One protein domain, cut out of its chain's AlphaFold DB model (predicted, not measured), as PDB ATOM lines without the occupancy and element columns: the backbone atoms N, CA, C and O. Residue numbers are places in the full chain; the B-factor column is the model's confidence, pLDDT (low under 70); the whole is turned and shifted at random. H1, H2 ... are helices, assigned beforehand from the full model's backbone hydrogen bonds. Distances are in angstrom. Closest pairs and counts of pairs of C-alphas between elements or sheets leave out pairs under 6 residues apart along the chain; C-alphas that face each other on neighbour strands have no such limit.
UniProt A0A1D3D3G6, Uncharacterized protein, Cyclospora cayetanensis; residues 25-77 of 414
ATOM      1  N   PHE A  25      21.203 -32.242  81.514       78.19
ATOM      2  CA  PHE A  25      20.277 -32.514  80.417       78.19
ATOM      3  C   PHE A  25      19.343 -33.668  80.787       78.19
ATOM      4  O   PHE A  25      19.780 -34.810  80.909       78.19
ATOM      5  N   ILE A  26      18.050 -33.373  80.930       81.88
ATOM      6  CA  ILE A  26      16.998 -34.393  80.973       81.88
ATOM      7  C   ILE A  26      16.542 -34.596  79.528       81.88
ATOM      8  O   ILE A  26      16.018 -33.671  78.912       81.88
ATOM      9  N   SER A  27      16.784 -35.779  78.963       82.88
ATOM     10  CA  SER A  27      16.388 -36.074  77.586       82.88
ATOM     11  C   SER A  27      14.864 -36.122  77.454       82.88
ATOM     12  O   SER A  27      14.168 -36.714  78.277       82.88
ATOM     13  N   GLU A  28      14.342 -35.539  76.375       79.31
ATOM     14  CA  GLU A  28      12.906 -35.509  76.059       79.31
ATOM     15  C   GLU A  28      12.285 -36.919  76.033       79.31
ATOM     16  O   GLU A  28      11.179 -37.138  76.521       79.31
ATOM     17  N   TRP A  29      13.055 -37.913  75.581       81.50
ATOM     18  CA  TRP A  29      12.667 -39.326  75.570       81.50
ATOM     19  C   TRP A  29      12.405 -39.904  76.975       81.50
ATOM     20  O   TRP A  29      11.526 -40.749  77.150       81.50
ATOM     21  N   TYR A  30      13.128 -39.426  77.995       82.56
ATOM     22  CA  TYR A  30      12.884 -39.799  79.391       82.56
ATOM     23  C   TYR A  30      11.578 -39.186  79.919       82.56
ATOM     24  O   TYR A  30      10.862 -39.823  80.682       82.56
ATOM     25  N   LEU A  31      11.221 -37.972  79.481       84.25
ATOM     26  CA  LEU A  31       9.943 -37.345  79.841       84.25
ATOM     27  C   LEU A  31       8.758 -38.055  79.182       84.25
ATOM     28  O   LEU A  31       7.761 -38.303  79.854       84.25
ATOM     29  N   ALA A  32       8.878 -38.412  77.899       80.19
ATOM     30  CA  ALA A  32       7.846 -39.147  77.170       80.19
ATOM     31  C   ALA A  32       7.549 -40.503  77.836       80.19
ATOM     32  O   ALA A  32       6.415 -40.776  78.225       80.19
ATOM     33  N   THR A  33       8.587 -41.306  78.084       84.25
ATOM     34  CA  THR A  33       8.443 -42.602  78.771       84.25
ATOM     35  C   THR A  33       7.953 -42.465  80.220       84.25
ATOM     36  O   THR A  33       7.176 -43.301  80.686       84.25
ATOM     37  N   PHE A  34       8.321 -41.391  80.930       85.75
ATOM     38  CA  PHE A  34       7.798 -41.096  82.272       85.75
ATOM     39  C   PHE A  34       6.327 -40.635  82.271       85.75
ATOM     40  O   PHE A  34       5.604 -40.875  83.242       85.75
ATOM     41  N   ALA A  35       5.867 -39.993  81.196       82.31
ATOM     42  CA  ALA A  35       4.474 -39.592  81.022       82.31
ATOM     43  C   ALA A  35       3.567 -40.792  80.699       82.31
ATOM     44  O   ALA A  35       2.494 -40.918  81.294       82.31
ATOM     45  N   GLU A  36       4.012 -41.672  79.795       82.94
ATOM     46  CA  GLU A  36       3.273 -42.863  79.349       82.94
ATOM     47  C   GLU A  36       3.161 -43.945  80.433       82.94
ATOM     48  O   GLU A  36       2.130 -44.612  80.546       82.94
ATOM     49  N   GLN A  37       4.200 -44.130  81.252       84.50
ATOM     50  CA  GLN A  37       4.179 -45.142  82.304       84.50
ATOM     51  C   GLN A  37       3.331 -44.713  83.509       84.50
ATOM     52  O   GLN A  37       3.405 -43.591  84.022       84.50
ATOM     53  N   GLN A  38       2.538 -45.660  84.018       89.12
ATOM     54  CA  GLN A  38       1.642 -45.463  85.157       89.12
ATOM     55  C   GLN A  38       2.402 -45.522  86.496       89.12
ATOM     56  O   GLN A  38       2.159 -46.375  87.347       89.12
ATOM     57  N   TRP A  39       3.351 -44.600  86.678       90.00
ATOM     58  CA  TRP A  39       4.111 -44.450  87.916       90.00
ATOM     59  C   TRP A  39       3.193 -44.128  89.108       90.00
ATOM     60  O   TRP A  39       2.281 -43.303  88.965       90.00
ATOM     61  N   PRO A  40       3.453 -44.692  90.306       91.19
ATOM     62  CA  PRO A  40       2.745 -44.314  91.524       91.19
ATOM     63  C   PRO A  40       2.814 -42.803  91.761       91.19
ATOM     64  O   PRO A  40       3.864 -42.189  91.568       91.19
ATOM     65  N   ALA A  41       1.722 -42.203  92.247       85.94
ATOM     66  CA  ALA A  41       1.628 -40.751  92.423       85.94
ATOM     67  C   ALA A  41       2.797 -40.165  93.240       85.94
ATOM     68  O   ALA A  41       3.308 -39.104  92.898       85.94
ATOM     69  N   VAL A  42       3.273 -40.884  94.265       91.12
ATOM     70  CA  VAL A  42       4.443 -40.493  95.073       91.12
ATOM     71  C   VAL A  42       5.686 -40.276  94.202       91.12
ATOM     72  O   VAL A  42       6.355 -39.263  94.369       91.12
ATOM     73  N   VAL A  43       5.956 -41.163  93.236       92.81
ATOM     74  CA  VAL A  43       7.113 -41.076  92.322       92.81
ATOM     75  C   VAL A  43       6.979 -39.886  91.368       92.81
ATOM     76  O   VAL A  43       7.951 -39.176  91.118       92.81
ATOM     77  N   LYS A  44       5.763 -39.612  90.873       88.81
ATOM     78  CA  LYS A  44       5.504 -38.419  90.050       88.81
ATOM     79  C   LYS A  44       5.724 -37.128  90.842       88.81
ATOM     80  O   LYS A  44       6.396 -36.220  90.356       88.81
ATOM     81  N   TRP A  45       5.232 -37.056  92.079       90.12
ATOM     82  CA  TRP A  45       5.416 -35.883  92.938       90.12
ATOM     83  C   TRP A  45       6.870 -35.685  93.388       90.12
ATOM     84  O   TRP A  45       7.335 -34.546  93.382       90.12
ATOM     85  N   THR A  46       7.619 -36.743  93.721       93.88
ATOM     86  CA  THR A  46       9.048 -36.606  94.061       93.88
ATOM     87  C   THR A  46       9.885 -36.179  92.858       93.88
ATOM     88  O   THR A  46      10.748 -35.319  93.019       93.88
ATOM     89  N   PHE A  47       9.595 -36.683  91.652       92.88
ATOM     90  CA  PHE A  47      10.237 -36.210  90.422       92.88
ATOM     91  C   PHE A  47       9.983 -34.712  90.188       92.88
ATOM     92  O   PHE A  47      10.929 -33.945  90.010       92.88
ATOM     93  N   VAL A  48       8.724 -34.267  90.275       90.81
ATOM     94  CA  VAL A  48       8.349 -32.851  90.103       90.81
ATOM     95  C   VAL A  48       9.026 -31.957  91.145       90.81
ATOM     96  O   VAL A  48       9.601 -30.928  90.787       90.81
ATOM     97  N   LEU A  49       9.019 -32.354  92.423       92.38
ATOM     98  CA  LEU A  49       9.711 -31.626  93.493       92.38
ATOM     99  C   LEU A  49      11.231 -31.586  93.276       92.38
ATOM    100  O   LEU A  49      11.849 -30.549  93.523       92.38
ATOM    101  N   GLY A  50      11.825 -32.669  92.769       94.19
ATOM    102  CA  GLY A  50      13.231 -32.720  92.372       94.19
ATOM    103  C   GLY A  50      13.552 -31.704  91.277       94.19
ATOM    104  O   GLY A  50      14.421 -30.856  91.464       94.19
ATOM    105  N   VAL A  51      12.801 -31.709  90.170       91.00
ATOM    106  CA  VAL A  51      13.012 -30.769  89.053       91.00
ATOM    107  C   VAL A  51      12.802 -29.310  89.481       91.00
ATOM    108  O   VAL A  51      13.603 -28.444  89.122       91.00
ATOM    109  N   VAL A  52      11.785 -29.019  90.300       90.38
ATOM    110  CA  VAL A  52      11.580 -27.675  90.873       90.38
ATOM    111  C   VAL A  52      12.757 -27.271  91.770       90.38
ATOM    112  O   VAL A  52      13.199 -26.124  91.714       90.38
ATOM    113  N   SER A  53      13.318 -28.205  92.543       92.38
ATOM    114  CA  SER A  53      14.492 -27.954  93.388       92.38
ATOM    115  C   SER A  53      15.756 -27.681  92.564       92.38
ATOM    116  O   SER A  53      16.469 -26.725  92.865       92.38
ATOM    117  N   LEU A  54      15.999 -28.434  91.480       90.25
ATOM    118  CA  LEU A  54      17.094 -28.161  90.533       90.25
ATOM    119  C   LEU A  54      16.923 -26.814  89.814       90.25
ATOM    120  O   LEU A  54      17.907 -26.138  89.527       90.25
ATOM    121  N   ARG A  55      15.686 -26.389  89.534       87.75
ATOM    122  CA  ARG A  55      15.436 -25.064  88.954       87.75
ATOM    123  C   ARG A  55      15.718 -23.941  89.958       87.75
ATOM    124  O   ARG A  55      16.263 -22.904  89.584       87.75
ATOM    125  N   ASN A  56      15.382 -24.157  91.229       89.62
ATOM    126  CA  ASN A  56      15.625 -23.199  92.309       89.62
ATOM    127  C   ASN A  56      17.109 -23.081  92.702       89.62
ATOM    128  O   ASN A  56      17.496 -22.045  93.237       89.62
ATOM    129  N   SER A  57      17.951 -24.082  92.416       92.56
ATOM    130  CA  SER A  57      19.406 -23.992  92.635       92.56
ATOM    131  C   SER A  57      20.146 -23.159  91.577       92.56
ATOM    132  O   SER A  57      21.364 -23.018  91.649       92.56
ATOM    133  N   GLY A  58      19.431 -22.586  90.600       88.81
ATOM    134  CA  GLY A  58      20.013 -21.747  89.550       88.81
ATOM    135  C   GLY A  58      20.723 -22.529  88.441       88.81
ATOM    136  O   GLY A  58      21.367 -21.917  87.588       88.81
ATOM    137  N   LEU A  59      20.603 -23.861  88.419       85.75
ATOM    138  CA  LEU A  59      21.102 -24.668  87.310       85.75
ATOM    139  C   LEU A  59      20.244 -24.419  86.055       85.75
ATOM    140  O   LEU A  59      19.012 -24.489  86.131       85.75
ATOM    141  N   PRO A  60      20.857 -24.147  84.886       79.12
ATOM    142  CA  PRO A  60      20.123 -23.944  83.646       79.12
ATOM    143  C   PRO A  60      19.587 -25.285  83.129       79.12
ATOM    144  O   PRO A  60      20.221 -25.974  82.330       79.12
ATOM    145  N   LEU A  61      18.388 -25.648  83.586       81.38
ATOM    146  CA  LEU A  61      17.584 -26.707  82.984       81.38
ATOM    147  C   LEU A  61      17.069 -26.214  81.631       81.38
ATOM    148  O   LEU A  61      16.023 -25.565  81.534       81.38
ATOM    149  N   HIS A  62      17.835 -26.489  80.581       66.12
ATOM    150  CA  HIS A  62      17.380 -26.270  79.218       66.12
ATOM    151  C   HIS A  62      16.192 -27.208  78.904       66.12
ATOM    152  O   HIS A  62      16.156 -28.348  79.353       66.12
ATOM    153  N   SER A  63      15.220 -26.675  78.158       69.31
ATOM    154  CA  SER A  63      14.031 -27.323  77.569       69.31
ATOM    155  C   SER A  63      12.883 -27.872  78.437       69.31
ATOM    156  O   SER A  63      11.843 -28.129  77.842       69.31
ATOM    157  N   LEU A  64      12.941 -27.990  79.774       76.88
ATOM    158  CA  LEU A  64      11.712 -28.321  80.536       76.88
ATOM    159  C   LEU A  64      10.820 -27.090  80.762       76.88
ATOM    160  O   LEU A  64      11.145 -26.215  81.573       76.88
ATOM    161  N   SER A  65       9.647 -27.054  80.121       82.25
ATOM    162  CA  SER A  65       8.595 -26.115  80.512       82.25
ATOM    163  C   SER A  65       7.955 -26.548  81.832       82.25
ATOM    164  O   SER A  65       7.716 -27.729  82.086       82.25
ATOM    165  N   VAL A  66       7.576 -25.572  82.662       80.69
ATOM    166  CA  VAL A  66       6.703 -25.832  83.824       80.69
ATOM    167  C   VAL A  66       5.358 -26.399  83.365       80.69
ATOM    168  O   VAL A  66       4.759 -27.205  84.071       80.69
ATOM    169  N   GLN A  67       4.909 -26.026  82.164       81.31
ATOM    170  CA  GLN A  67       3.659 -26.518  81.596       81.31
ATOM    171  C   GLN A  67       3.703 -28.029  81.316       81.31
ATOM    172  O   GLN A  67       2.689 -28.698  81.501       81.31
ATOM    173  N   ASP A  68       4.875 -28.570  80.965       83.25
ATOM    174  CA  ASP A  68       5.065 -29.998  80.687       83.25
ATOM    175  C   ASP A  68       5.123 -30.809  81.990       83.25
ATOM    176  O   ASP A  68       4.527 -31.875  82.104       83.25
ATOM    177  N   LEU A  69       5.747 -30.265  83.042       84.75
ATOM    178  CA  LEU A  69       5.652 -30.837  84.393       84.75
ATOM    179  C   LEU A  69       4.199 -30.886  84.887       84.75
ATOM    180  O   LEU A  69       3.772 -31.889  85.460       84.75
ATOM    181  N   ILE A  70       3.431 -29.816  84.657       82.75
ATOM    182  CA  ILE A  70       2.017 -29.747  85.040       82.75
ATOM    183  C   ILE A  70       1.177 -30.732  84.214       82.75
ATOM    184  O   ILE A  70       0.304 -31.388  84.782       82.75
ATOM    185  N   SER A  71       1.437 -30.897  82.912       80.50
ATOM    186  CA  SER A  71       0.704 -31.861  82.080       80.50
ATOM    187  C   SER A  71       1.004 -33.316  82.468       80.50
ATOM    188  O   SER A  71       0.072 -34.115  82.542       80.50
ATOM    189  N   ILE A  72       2.250 -33.647  82.834       78.75
ATOM    190  CA  ILE A  72       2.643 -34.975  83.349       78.75
ATOM    191  C   ILE A  72       1.923 -35.323  84.664       78.75
ATOM    192  O   ILE A  72       1.551 -36.481  84.877       78.75
ATOM    193  N   VAL A  73       1.710 -34.339  85.547       79.94
ATOM    194  CA  VAL A  73       0.943 -34.528  86.791       79.94
ATOM    195  C   VAL A  73      -0.550 -34.649  86.490       79.94
ATOM    196  O   VAL A  73      -1.160 -35.651  86.867       79.94
ATOM    197  N   ASN A  74      -1.118 -33.679  85.769       77.19
ATOM    198  CA  ASN A  74      -2.559 -33.572  85.521       77.19
ATOM    199  C   ASN A  74      -3.104 -34.658  84.582       77.19
ATOM    200  O   ASN A  74      -4.268 -35.030  84.706       77.19
ATOM    201  N   GLY A  75      -2.281 -35.204  83.679       71.94
ATOM    202  CA  GLY A  75      -2.636 -36.370  82.862       71.94
ATOM    203  C   GLY A  75      -2.860 -37.641  83.691       71.94
ATOM    204  O   GLY A  75      -3.510 -38.581  83.236       71.94
ATOM    205  N   THR A  76      -2.377 -37.668  84.937       59.75
ATOM    206  CA  THR A  76      -2.725 -38.710  85.908       59.75
ATOM    207  C   THR A  76      -4.009 -38.327  86.647       59.75
ATOM    208  O   THR A  76      -3.967 -37.660  87.679       59.75
ATOM    209  N   SER A  77      -5.151 -38.820  86.159       52.22
ATOM    210  CA  SER A  77      -6.473 -38.732  86.808       52.22
ATOM    211  C   SER A  77      -6.574 -39.567  88.097       52.22
ATOM    212  O   SER A  77      -7.463 -40.403  88.248       52.22
TER     213      SER A  77
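What this domain is: This is residues 25 to 77 of the 414 residues of an uncharacterized protein of Cyclospora cayetanensis (UniProt A0A1D3D3G6). Three helices run roughly side by side, their centres making a triangle: the long helix H2 forms one side, H1 lies across a gap from it, and H3 folds back alongside H2 over that gap, near H1 as well. H1 and H3 run the same way and H2 runs opposite to H3, with few contacts among the three. The printed part has 53 residues with three named helices, in the order H1, H2, H3, and no named strand; the class is all helix. It is compact, with a radius of gyration of the C-alphas of 10.8 A, and only just elongated, spanning 31 by 20 by 15 A.

Where its parts are: H2, residues 41 to 56, is the longest helix, 22.4 A from C-alpha 41 at (1.628, -40.751, 92.423) to C-alpha 56 at (15.625, -23.199, 92.309). H3 is residues 66 to 74, 12.2 A long, and ends with C-alpha 74 at (-2.559, -33.572, 85.521). H1 is residues 28 to 36, 12.6 A long, and begins with C-alpha 28 at (12.906, -35.509, 76.059).

How they stand to each other: H2 and H3 only just touch, with 3 pairs of C-alphas within 8 A, and H2 does so with residues 44 to 48 alone. Their closest C-alphas, those of Val 48 and Leu 69, are 6.6 A apart. They form a helical hairpin, at a shallow tilt of 11 degrees, opposite ways. H1 and H3 are close but not clearly touching; their closest C-alphas, those of Ala 35 and Ile 72, are 5.5 A apart. They run the same way at a shallow tilt of 23 degrees. H1 and H2 are apart. In H1, H2 and H3 every O i to N i+4 pair is within hydrogen-bond range.

The domain as a whole: The two C-alphas farthest apart are those of Gly 58 and Ser 77, at 31.6 A. The printed part has no cut. The link from H1 to H2, 4 residues, is tight; that from H2 to H3, 9 residues, is short. The mean pLDDT of the printed part is 83.6, and residues 62 to 63 and 76 to 77 are under 70.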